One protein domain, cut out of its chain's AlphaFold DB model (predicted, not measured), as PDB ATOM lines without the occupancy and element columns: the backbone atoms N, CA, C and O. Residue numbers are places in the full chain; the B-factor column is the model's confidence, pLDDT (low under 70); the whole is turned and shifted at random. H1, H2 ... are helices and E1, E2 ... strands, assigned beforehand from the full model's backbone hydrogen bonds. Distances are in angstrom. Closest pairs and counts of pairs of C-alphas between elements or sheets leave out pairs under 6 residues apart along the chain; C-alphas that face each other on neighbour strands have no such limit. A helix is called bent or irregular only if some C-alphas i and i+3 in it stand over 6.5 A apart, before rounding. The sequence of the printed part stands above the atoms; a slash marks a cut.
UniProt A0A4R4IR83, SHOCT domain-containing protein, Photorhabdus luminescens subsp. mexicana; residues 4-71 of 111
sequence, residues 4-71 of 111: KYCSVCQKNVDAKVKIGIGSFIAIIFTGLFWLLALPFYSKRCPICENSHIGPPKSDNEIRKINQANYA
ATOM      1  N   LYS A   4     348.908 313.197 160.811       84.81
ATOM      2  CA  LYS A   4     348.664 313.745 162.140       84.81
ATOM      3  C   LYS A   4     347.188 313.649 162.500       84.81
ATOM      4  O   LYS A   4     346.330 313.635 161.622       84.81
ATOM      5  N   TYR A   5     346.883 313.604 163.791       88.06
ATOM      6  CA  TYR A   5     345.505 313.525 164.267       88.06
ATOM      7  C   TYR A   5     344.954 314.922 164.551       88.06
ATOM      8  O   TYR A   5     345.579 315.696 165.275       88.06
ATOM      9  N   CYS A   6     343.784 315.254 164.005       88.06
ATOM     10  CA  CYS A   6     343.082 316.490 164.345       88.06
ATOM     11  C   CYS A   6     342.044 316.220 165.438       88.06
ATOM     12  O   CYS A   6     341.153 315.393 165.240       88.06
ATOM     13  N   SER A   7     342.120 316.939 166.562       86.69
ATOM     14  CA  SER A   7     341.163 316.774 167.668       86.69
ATOM     15  C   SER A   7     339.757 317.278 167.335       86.69
ATOM     16  O   SER A   7     338.788 316.780 167.895       86.69
ATOM     17  N   VAL A   8     339.631 318.223 166.398       87.88
ATOM     18  CA  VAL A   8     338.339 318.787 165.972       87.88
ATOM     19  C   VAL A   8     337.615 317.848 165.009       87.88
ATOM     20  O   VAL A   8     336.433 317.583 165.175       87.88
ATOM     21  N   CYS A   9     338.327 317.305 164.015       85.38
ATOM     22  CA  CYS A   9     337.747 316.376 163.036       85.38
ATOM     23  C   CYS A   9     337.726 314.915 163.512       85.38
ATOM     24  O   CYS A   9     337.228 314.059 162.788       85.38
ATOM     25  N   GLN A  10     338.341 314.623 164.663       85.69
ATOM     26  CA  GLN A  10     338.536 313.280 165.222       85.69
ATOM     27  C   GLN A  10     339.084 312.245 164.222       85.69
ATOM     28  O   GLN A  10     338.791 311.053 164.303       85.69
ATOM     29  N   LYS A  11     339.911 312.690 163.270       84.62
ATOM     30  CA  LYS A  11     340.424 311.861 162.175       84.62
ATOM     31  C   LYS A  11     341.907 312.122 161.932       84.62
ATOM     32  O   LYS A  11     342.395 313.239 162.127       84.62
ATOM     33  N   ASN A  12     342.610 311.086 161.474       85.94
ATOM     34  CA  ASN A  12     343.948 311.220 160.908       85.94
ATOM     35  C   ASN A  12     343.856 311.968 159.570       85.94
ATOM     36  O   ASN A  12     343.083 311.595 158.686       85.94
ATOM     37  N   VAL A  13     344.614 313.051 159.452       85.12
ATOM     38  CA  VAL A  13     344.634 313.942 158.294       85.12
ATOM     39  C   VAL A  13     346.071 314.224 157.874       85.12
ATOM     40  O   VAL A  13     346.977 314.354 158.703       85.12
ATOM     41  N   ASP A  14     346.263 314.405 156.572       83.00
ATOM     42  CA  ASP A  14     347.502 314.945 156.033       83.00
ATOM     43  C   ASP A  14     347.534 316.459 156.252       83.00
ATOM     44  O   ASP A  14     346.899 317.237 155.535       83.00
ATOM     45  N   ALA A  15     348.263 316.892 157.283       79.00
ATOM     46  CA  ALA A  15     348.422 318.308 157.583       79.00
ATOM     47  C   ALA A  15     349.223 318.993 156.459       79.00
ATOM     48  O   ALA A  15     350.427 318.753 156.307       79.00
ATOM     49  N   LYS A  16     348.563 319.858 155.680       78.44
ATOM     50  CA  LYS A  16     349.188 320.638 154.603       78.44
ATOM     51  C   LYS A  16     349.556 322.040 155.086       78.44
ATOM     52  O   LYS A  16     348.865 322.647 155.903       78.44
ATOM     53  N   VAL A  17     350.668 322.556 154.565       76.88
ATOM     54  CA  VAL A  17     351.046 323.963 154.737       76.88
ATOM     55  C   VAL A  17     350.260 324.771 153.711       76.88
ATOM     56  O   VAL A  17     350.328 324.490 152.515       76.88
ATOM     57  N   LYS A  18     349.501 325.764 154.172       72.38
ATOM     58  CA  LYS A  18     348.798 326.701 153.294       72.38
ATOM     59  C   LYS A  18     349.776 327.830 152.969       72.38
ATOM     60  O   LYS A  18     349.900 328.785 153.732       72.38
ATOM     61  N   ILE A  19     350.530 327.682 151.880       76.44
ATOM     62  CA  ILE A  19     351.390 328.756 151.369       76.44
ATOM     63  C   ILE A  19     350.461 329.773 150.707       76.44
ATOM     64  O   ILE A  19     349.964 329.561 149.605       76.44
ATOM     65  N   GLY A  20     350.138 330.832 151.447       76.56
ATOM     66  CA  GLY A  20     349.315 331.926 150.945       76.56
ATOM     67  C   GLY A  20     350.089 332.809 149.967       76.56
ATOM     68  O   GLY A  20     351.315 332.901 150.034       76.56
ATOM     69  N   ILE A  21     349.357 333.520 149.107       83.25
ATOM     70  CA  ILE A  21     349.930 334.426 148.098       83.25
ATOM     71  C   ILE A  21     350.817 335.522 148.715       83.25
ATOM     72  O   ILE A  21     351.802 335.939 148.114       83.25
ATOM     73  N   GLY A  22     350.540 335.913 149.965       82.19
ATOM     74  CA  GLY A  22     351.367 336.856 150.720       82.19
ATOM     75  C   GLY A  22     352.801 336.370 150.944       82.19
ATOM     76  O   GLY A  22     353.723 337.178 150.919       82.19
ATOM     77  N   SER A  23     353.022 335.057 151.078       80.94
ATOM     78  CA  SER A  23     354.376 334.506 151.209       80.94
ATOM     79  C   SER A  23     355.162 334.626 149.901       80.94
ATOM     80  O   SER A  23     356.371 334.819 149.938       80.94
ATOM     81  N   PHE A  24     354.487 334.539 148.751       85.00
ATOM     82  CA  PHE A  24     355.111 334.711 147.439       85.00
ATOM     83  C   PHE A  24     355.520 336.171 147.207       85.00
ATOM     84  O   PHE A  24     356.652 336.446 146.820       85.00
ATOM     85  N   ILE A  25     354.628 337.108 147.543       89.12
ATOM     86  CA  ILE A  25     354.900 338.550 147.475       89.12
ATOM     87  C   ILE A  25     356.076 338.918 148.394       89.12
ATOM     88  O   ILE A  25     356.998 339.608 147.967       89.12
ATOM     89  N   ALA A  26     356.097 338.405 149.628       85.88
ATOM     90  CA  ALA A  26     357.182 338.672 150.568       85.88
ATOM     91  C   ALA A  26     358.546 338.183 150.054       85.88
ATOM     92  O   ALA A  26     359.527 338.911 150.177       85.88
ATOM     93  N   ILE A  27     358.620 337.001 149.428       88.06
ATOM     94  CA  ILE A  27     359.866 336.463 148.852       88.06
ATOM     95  C   ILE A  27     360.431 337.382 147.758       88.06
ATOM     96  O   ILE A  27     361.646 337.572 147.709       88.06
ATOM     97  N   ILE A  28     359.565 337.964 146.919       90.00
ATOM     98  CA  ILE A  28     359.968 338.882 145.843       90.00
ATOM     99  C   ILE A  28     360.554 340.173 146.426       90.00
ATOM    100  O   ILE A  28     361.639 340.585 146.029       90.00
ATOM    101  N   PHE A  29     359.868 340.791 147.392       90.56
ATOM    102  CA  PHE A  29     360.291 342.079 147.957       90.56
ATOM    103  C   PHE A  29     361.478 341.975 148.920       90.56
ATOM    104  O   PHE A  29     362.277 342.901 149.006       90.56
ATOM    105  N   THR A  30     361.602 340.866 149.647       86.25
ATOM    106  CA  THR A  30     362.672 340.676 150.645       86.25
ATOM    107  C   THR A  30     363.854 339.857 150.125       86.25
ATOM    108  O   THR A  30     364.760 339.545 150.891       86.25
ATOM    109  N   GLY A  31     363.868 339.507 148.832       83.75
ATOM    110  CA  GLY A  31     365.025 338.892 148.176       83.75
ATOM    111  C   GLY A  31     365.401 337.533 148.759       83.75
ATOM    112  O   GLY A  31     366.507 337.354 149.257       83.75
ATOM    113  N   LEU A  32     364.468 336.576 148.736       80.31
ATOM    114  CA  LEU A  32     364.619 335.231 149.319       80.31
ATOM    115  C   LEU A  32     364.846 335.181 150.842       80.31
ATOM    116  O   LEU A  32     364.764 334.094 151.408       80.31
ATOM    117  N   PHE A  33     365.035 336.302 151.541       87.56
ATOM    118  CA  PHE A  33     365.177 336.312 153.001       87.56
ATOM    119  C   PHE A  33     363.960 335.678 153.702       87.56
ATOM    120  O   PHE A  33     364.096 334.946 154.681       87.56
ATOM    121  N   TRP A  34     362.765 335.850 153.127       82.69
ATOM    122  CA  TRP A  34     361.536 335.231 153.629       82.69
ATOM    123  C   TRP A  34     361.480 333.700 153.490       82.69
ATOM    124  O   TRP A  34     360.663 333.060 154.156       82.69
ATOM    125  N   LEU A  35     362.344 333.069 152.679       81.31
ATOM    126  CA  LEU A  35     362.404 331.603 152.611       81.31
ATOM    127  C   LEU A  35     362.859 330.980 153.935       81.31
ATOM    128  O   LEU A  35     362.434 329.867 154.243       81.31
ATOM    129  N   LEU A  36     363.648 331.686 154.753       83.00
ATOM    130  CA  LEU A  36     364.024 331.194 156.084       83.00
ATOM    131  C   LEU A  36     362.842 331.165 157.063       83.00
ATOM    132  O   LEU A  36     362.868 330.408 158.032       83.00
ATOM    133  N   ALA A  37     361.788 331.941 156.802       77.81
ATOM    134  CA  ALA A  37     360.580 331.942 157.620       77.81
ATOM    135  C   ALA A  37     359.611 330.799 157.256       77.81
ATOM    136  O   ALA A  37     358.765 330.439 158.074       77.81
ATOM    137  N   LEU A  38     359.745 330.173 156.076       76.75
ATOM    138  CA  LEU A  38     358.910 329.042 155.636       76.75
ATOM    139  C   LEU A  38     358.813 327.864 156.628       76.75
ATOM    140  O   LEU A  38     357.691 327.403 156.853       76.75
ATOM    141  N   PRO A  39     359.899 327.358 157.251       71.19
ATOM    142  CA  PRO A  39     359.799 326.256 158.212       71.19
ATOM    143  C   PRO A  39     358.972 326.593 159.463       71.19
ATOM    144  O   PRO A  39     358.471 325.677 160.114       71.19
ATOM    145  N   PHE A  40     358.784 327.878 159.778       76.25
ATOM    146  CA  PHE A  40     357.969 328.333 160.906       76.25
ATOM    147  C   PHE A  40     356.472 328.447 160.578       76.25
ATOM    148  O   PHE A  40     355.662 328.676 161.480       76.25
ATOM    149  N   TYR A  41     356.058 328.253 159.320       74.19
ATOM    150  CA  TYR A  41     354.636 328.281 158.980       74.19
ATOM    151  C   TYR A  41     353.900 327.098 159.614       74.19
ATOM    152  O   TYR A  41     354.195 325.923 159.384       74.19
ATOM    153  N   SER A  42     352.889 327.427 160.418       73.75
ATOM    154  CA  SER A  42     352.083 326.440 161.130       73.75
ATOM    155  C   SER A  42     351.315 325.548 160.154       73.75
ATOM    156  O   SER A  42     350.583 326.025 159.285       73.75
ATOM    157  N   LYS A  43     351.448 324.231 160.325       78.88
ATOM    158  CA  LYS A  43     350.640 323.243 159.598       78.88
ATOM    159  C   LYS A  43     349.197 323.313 160.101       78.88
ATOM    160  O   LYS A  43     348.983 323.390 161.309       78.88
ATOM    161  N   ARG A  44     348.219 323.274 159.192       83.19
ATOM    162  CA  ARG A  44     346.785 323.326 159.525       83.19
ATOM    163  C   ARG A  44     346.056 322.106 158.966       83.19
ATOM    164  O   ARG A  44     346.521 321.473 158.016       83.19
ATOM    165  N   CYS A  45     344.930 321.751 159.580       83.00
ATOM    166  CA  CYS A  45     344.070 320.685 159.078       83.00
ATOM    167  C   CYS A  45     343.381 321.159 157.780       83.00
ATOM    168  O   CYS A  45     342.815 322.247 157.788       83.00
ATOM    169  N   PRO A  46     343.370 320.381 156.680       82.69
ATOM    170  CA  PRO A  46     342.708 320.794 155.437       82.69
ATOM    171  C   PRO A  46     341.171 320.774 155.510       82.69
ATOM    172  O   PRO A  46     340.524 321.285 154.607       82.69
ATOM    173  N   ILE A  47     340.593 320.168 156.555       85.19
ATOM    174  CA  ILE A  47     339.140 320.024 156.722       85.19
ATOM    175  C   ILE A  47     338.571 321.180 157.553       85.19
ATOM    176  O   ILE A  47     337.622 321.825 157.133       85.19
ATOM    177  N   CYS A  48     339.144 321.438 158.735       84.88
ATOM    178  CA  CYS A  48     338.638 322.449 159.671       84.88
ATOM    179  C   CYS A  48     339.522 323.697 159.789       84.88
ATOM    180  O   CYS A  48     339.235 324.565 160.606       84.88
ATOM    181  N   GLU A  49     340.640 323.758 159.057       83.75
ATOM    182  CA  GLU A  49     341.654 324.827 159.117       83.75
ATOM    183  C   GLU A  49     342.250 325.101 160.510       83.75
ATOM    184  O   GLU A  49     343.038 326.034 160.683       83.75
ATOM    185  N   ASN A  50     341.944 324.255 161.494       82.19
ATOM    186  CA  ASN A  50     342.395 324.422 162.864       82.19
ATOM    187  C   ASN A  50     343.829 323.887 163.061       82.19
ATOM    188  O   ASN A  50     344.299 323.008 162.325       82.19
ATOM    189  N   SER A  51     344.535 324.430 164.054       79.06
ATOM    190  CA  SER A  51     345.926 324.117 164.411       79.06
ATOM    191  C   SER A  51     346.061 323.068 165.522       79.06
ATOM    192  O   SER A  51     347.179 322.643 165.818       79.06
ATOM    193  N   HIS A  52     344.953 322.593 166.104       80.94
ATOM    194  CA  HIS A  52     344.954 321.513 167.099       80.94
ATOM    195  C   HIS A  52     345.225 320.146 166.458       80.94
ATOM    196  O   HIS A  52     344.324 319.336 166.210       80.94
ATOM    197  N   ILE A  53     346.497 319.917 166.144       84.75
ATOM    198  CA  ILE A  53     346.975 318.741 165.431       84.75
ATOM    199  C   ILE A  53     348.034 318.048 166.288       84.75
ATOM    200  O   ILE A  53     349.132 318.571 166.491       84.75
ATOM    201  N   GLY A  54     347.694 316.863 166.781       84.06
ATOM    202  CA  GLY A  54     348.545 316.038 167.631       84.06
ATOM    203  C   GLY A  54     349.311 314.956 166.863       84.06
ATOM    204  O   GLY A  54     349.232 314.880 165.630       84.06
ATOM    205  N   PRO A  55     350.060 314.098 167.577       83.00
ATOM    206  CA  PRO A  55     350.611 312.879 166.991       83.00
ATOM    207  C   PRO A  55     349.484 311.999 166.415       83.00
ATOM    208  O   PRO A  55     348.353 312.066 166.904       83.00
ATOM    209  N   PRO A  56     349.754 311.206 165.364       84.06
ATOM    210  CA  PRO A  56     348.757 310.297 164.808       84.06
ATOM    211  C   PRO A  56     348.299 309.307 165.886       84.06
ATOM    212  O   PRO A  56     349.121 308.750 166.613       84.06
ATOM    213  N   LYS A  57     346.987 309.092 165.982       86.62
ATOM    214  CA  LYS A  57     346.410 308.057 166.848       86.62
ATOM    215  C   LYS A  57     346.217 306.775 166.049       86.62
ATOM    216  O   LYS A  57     345.930 306.832 164.851       86.62
ATOM    217  N   SER A  58     346.363 305.627 166.712       85.50
ATOM    218  CA  SER A  58     346.083 304.327 166.091       85.50
ATOM    219  C   SER A  58     344.606 304.212 165.703       85.50
ATOM    220  O   SER A  58     343.738 304.757 166.388       85.50
ATOM    221  N   ASP A  59     344.297 303.465 164.642       82.56
ATOM    222  CA  ASP A  59     342.913 303.306 164.168       82.56
ATOM    223  C   ASP A  59     341.999 302.684 165.236       82.56
ATOM    224  O   ASP A  59     340.830 303.047 165.358       82.56
ATOM    225  N   ASN A  60     342.549 301.798 166.074       83.00
ATOM    226  CA  ASN A  60     341.843 301.217 167.215       83.00
ATOM    227  C   ASN A  60     341.521 302.262 168.291       83.00
ATOM    228  O   ASN A  60     340.436 302.235 168.869       83.00
ATOM    229  N   GLU A  61     342.431 303.197 168.563       83.31
ATOM    230  CA  GLU A  61     342.180 304.284 169.510       83.31
ATOM    231  C   GLU A  61     341.147 305.275 168.963       83.31
ATOM    232  O   GLU A  61     340.253 305.698 169.692       83.31
ATOM    233  N   ILE A  62     341.200 305.580 167.664       81.00
ATOM    234  CA  ILE A  62     340.194 306.416 166.996       81.00
ATOM    235  C   ILE A  62     338.818 305.750 167.060       81.00
ATOM    236  O   ILE A  62     337.834 306.408 167.392       81.00
ATOM    237  N   ARG A  63     338.743 304.434 166.823       77.69
ATOM    238  CA  ARG A  63     337.512 303.657 167.011       77.69
ATOM    239  C   ARG A  63     336.989 303.740 168.441       77.69
ATOM    240  O   ARG A  63     335.795 303.946 168.598       77.69
ATOM    241  N   LYS A  64     337.850 303.649 169.461       81.19
ATOM    242  CA  LYS A  64     337.444 303.799 170.871       81.19
ATOM    243  C   LYS A  64     336.908 305.197 171.185       81.19
ATOM    244  O   LYS A  64     335.901 305.300 171.868       81.19
ATOM    245  N   ILE A  65     337.542 306.260 170.684       79.62
ATOM    246  CA  ILE A  65     337.079 307.648 170.881       79.62
ATOM    247  C   ILE A  65     335.732 307.862 170.191       79.62
ATOM    248  O   ILE A  65     334.804 308.389 170.800       79.62
ATOM    249  N   ASN A  66     335.599 307.392 168.949       74.06
ATOM    250  CA  ASN A  66     334.330 307.431 168.235       74.06
ATOM    251  C   ASN A  66     333.273 306.609 168.977       74.06
ATOM    252  O   ASN A  66     332.175 307.097 169.165       74.06
ATOM    253  N   GLN A  67     333.601 305.417 169.476       73.94
ATOM    254  CA  GLN A  67     332.676 304.581 170.242       73.94
ATOM    255  C   GLN A  67     332.288 305.201 171.593       73.94
ATOM    256  O   GLN A  67     331.145 305.059 171.999       73.94
ATOM    257  N   ALA A  68     333.194 305.912 172.266       67.62
ATOM    258  CA  ALA A  68     332.891 306.652 173.490       67.62
ATOM    259  C   ALA A  68     331.976 307.859 173.216       67.62
ATOM    260  O   ALA A  68     331.076 308.136 174.003       67.62
ATOM    261  N   ASN A  69     332.150 308.533 172.076       60.44
ATOM    262  CA  ASN A  69     331.225 309.574 171.607       60.44
ATOM    263  C   ASN A  69     329.902 308.994 171.068       60.44
ATOM    264  O   ASN A  69     328.885 309.677 171.071       60.44
ATOM    265  N   TYR A  70     329.917 307.728 170.649       56.69
ATOM    266  CA  TYR A  70     328.758 306.883 170.361       56.69
ATOM    267  C   TYR A  70     328.347 306.043 171.578       56.69
ATOM    268  O   TYR A  70     327.705 305.002 171.418       56.69
ATOM    269  N   ALA A  71     328.660 306.476 172.807       50.81
ATOM    270  CA  ALA A  71     327.819 306.064 173.916       50.81
ATOM    271  C   ALA A  71     326.408 306.493 173.501       50.81
ATOM    272  O   ALA A  71     326.212 307.683 173.228       50.81
TER     273      ALA A  71
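This is residues 4 to 71 of the 111 residues of the protein "SHOCT domain-containing protein" of Photorhabdus luminescens subsp. mexicana (UniProt A0A4R4IR83). The model is a long, thin rod with a helical hairpin, H1 and H2, at one end, the single helix H3 at the other, and a small strand hairpin, E1 and E2, between them. Part of the long stretch from residue 41 to 58 folds back to the strands, where residues 53 to 54 pair antiparallel with residues 5 to 6 of E1. The printed part has 68 residues with two named strands and then three named helices, in the order E1, E2, H1, H2, H3; the sheet is E1 - E2, antiparallel, and the class is mostly helix. It is only just extended, close to loose, with a radius of gyration of the C-alphas of 16.6 A and spans of 55 by 17 by 13 A.

E1, residues 4 to 6, and E2, residues 11 to 14, form an antiparallel hairpin at 129 degrees, with N 13 and O 4 at 2.8 A and N 6 and O 11 at 3.1 A, within hydrogen-bond range. H1, residues 21 to 29, touches H2, residues 33 to 40, in a helical hairpin; their closest C-alphas, of Ile 27 and Trp 34, are 5.2 A apart. They run opposite ways at a shallow tilt of 34 degrees, only just short of steep. H3, residues 59 to 69, touches no helix and is apart from E1; the closest C-alphas of E2 and H3, of Lys 11 and Ile 62, are 7.3 A apart. In H1 and H3 every O i to N i+4 pair is within hydrogen-bond range; in H2 0 of 4 are, beside 4 of 5 O i to N i+3 pairs.

E1 begins at C-alpha 4 (348.664, 313.745, 162.140) and is 6.6 A long; E2 is 9.9 A. H1 is 12.9 A and H2 13.3 A; H2 is irregular, but only just: C-alphas 36 and 39 are 6.8 A apart. H3 is 15.2 A and ends at C-alpha 69 (331.225, 309.574, 171.607).

The two C-alphas farthest apart, of Gly 31 and Ala 71, are 55.9 A apart. The printed part has no cut, and the link from H2 to H3, 18 residues, is long. The mean pLDDT of the printed part is 80.9; residues 68 to 71 are under 70.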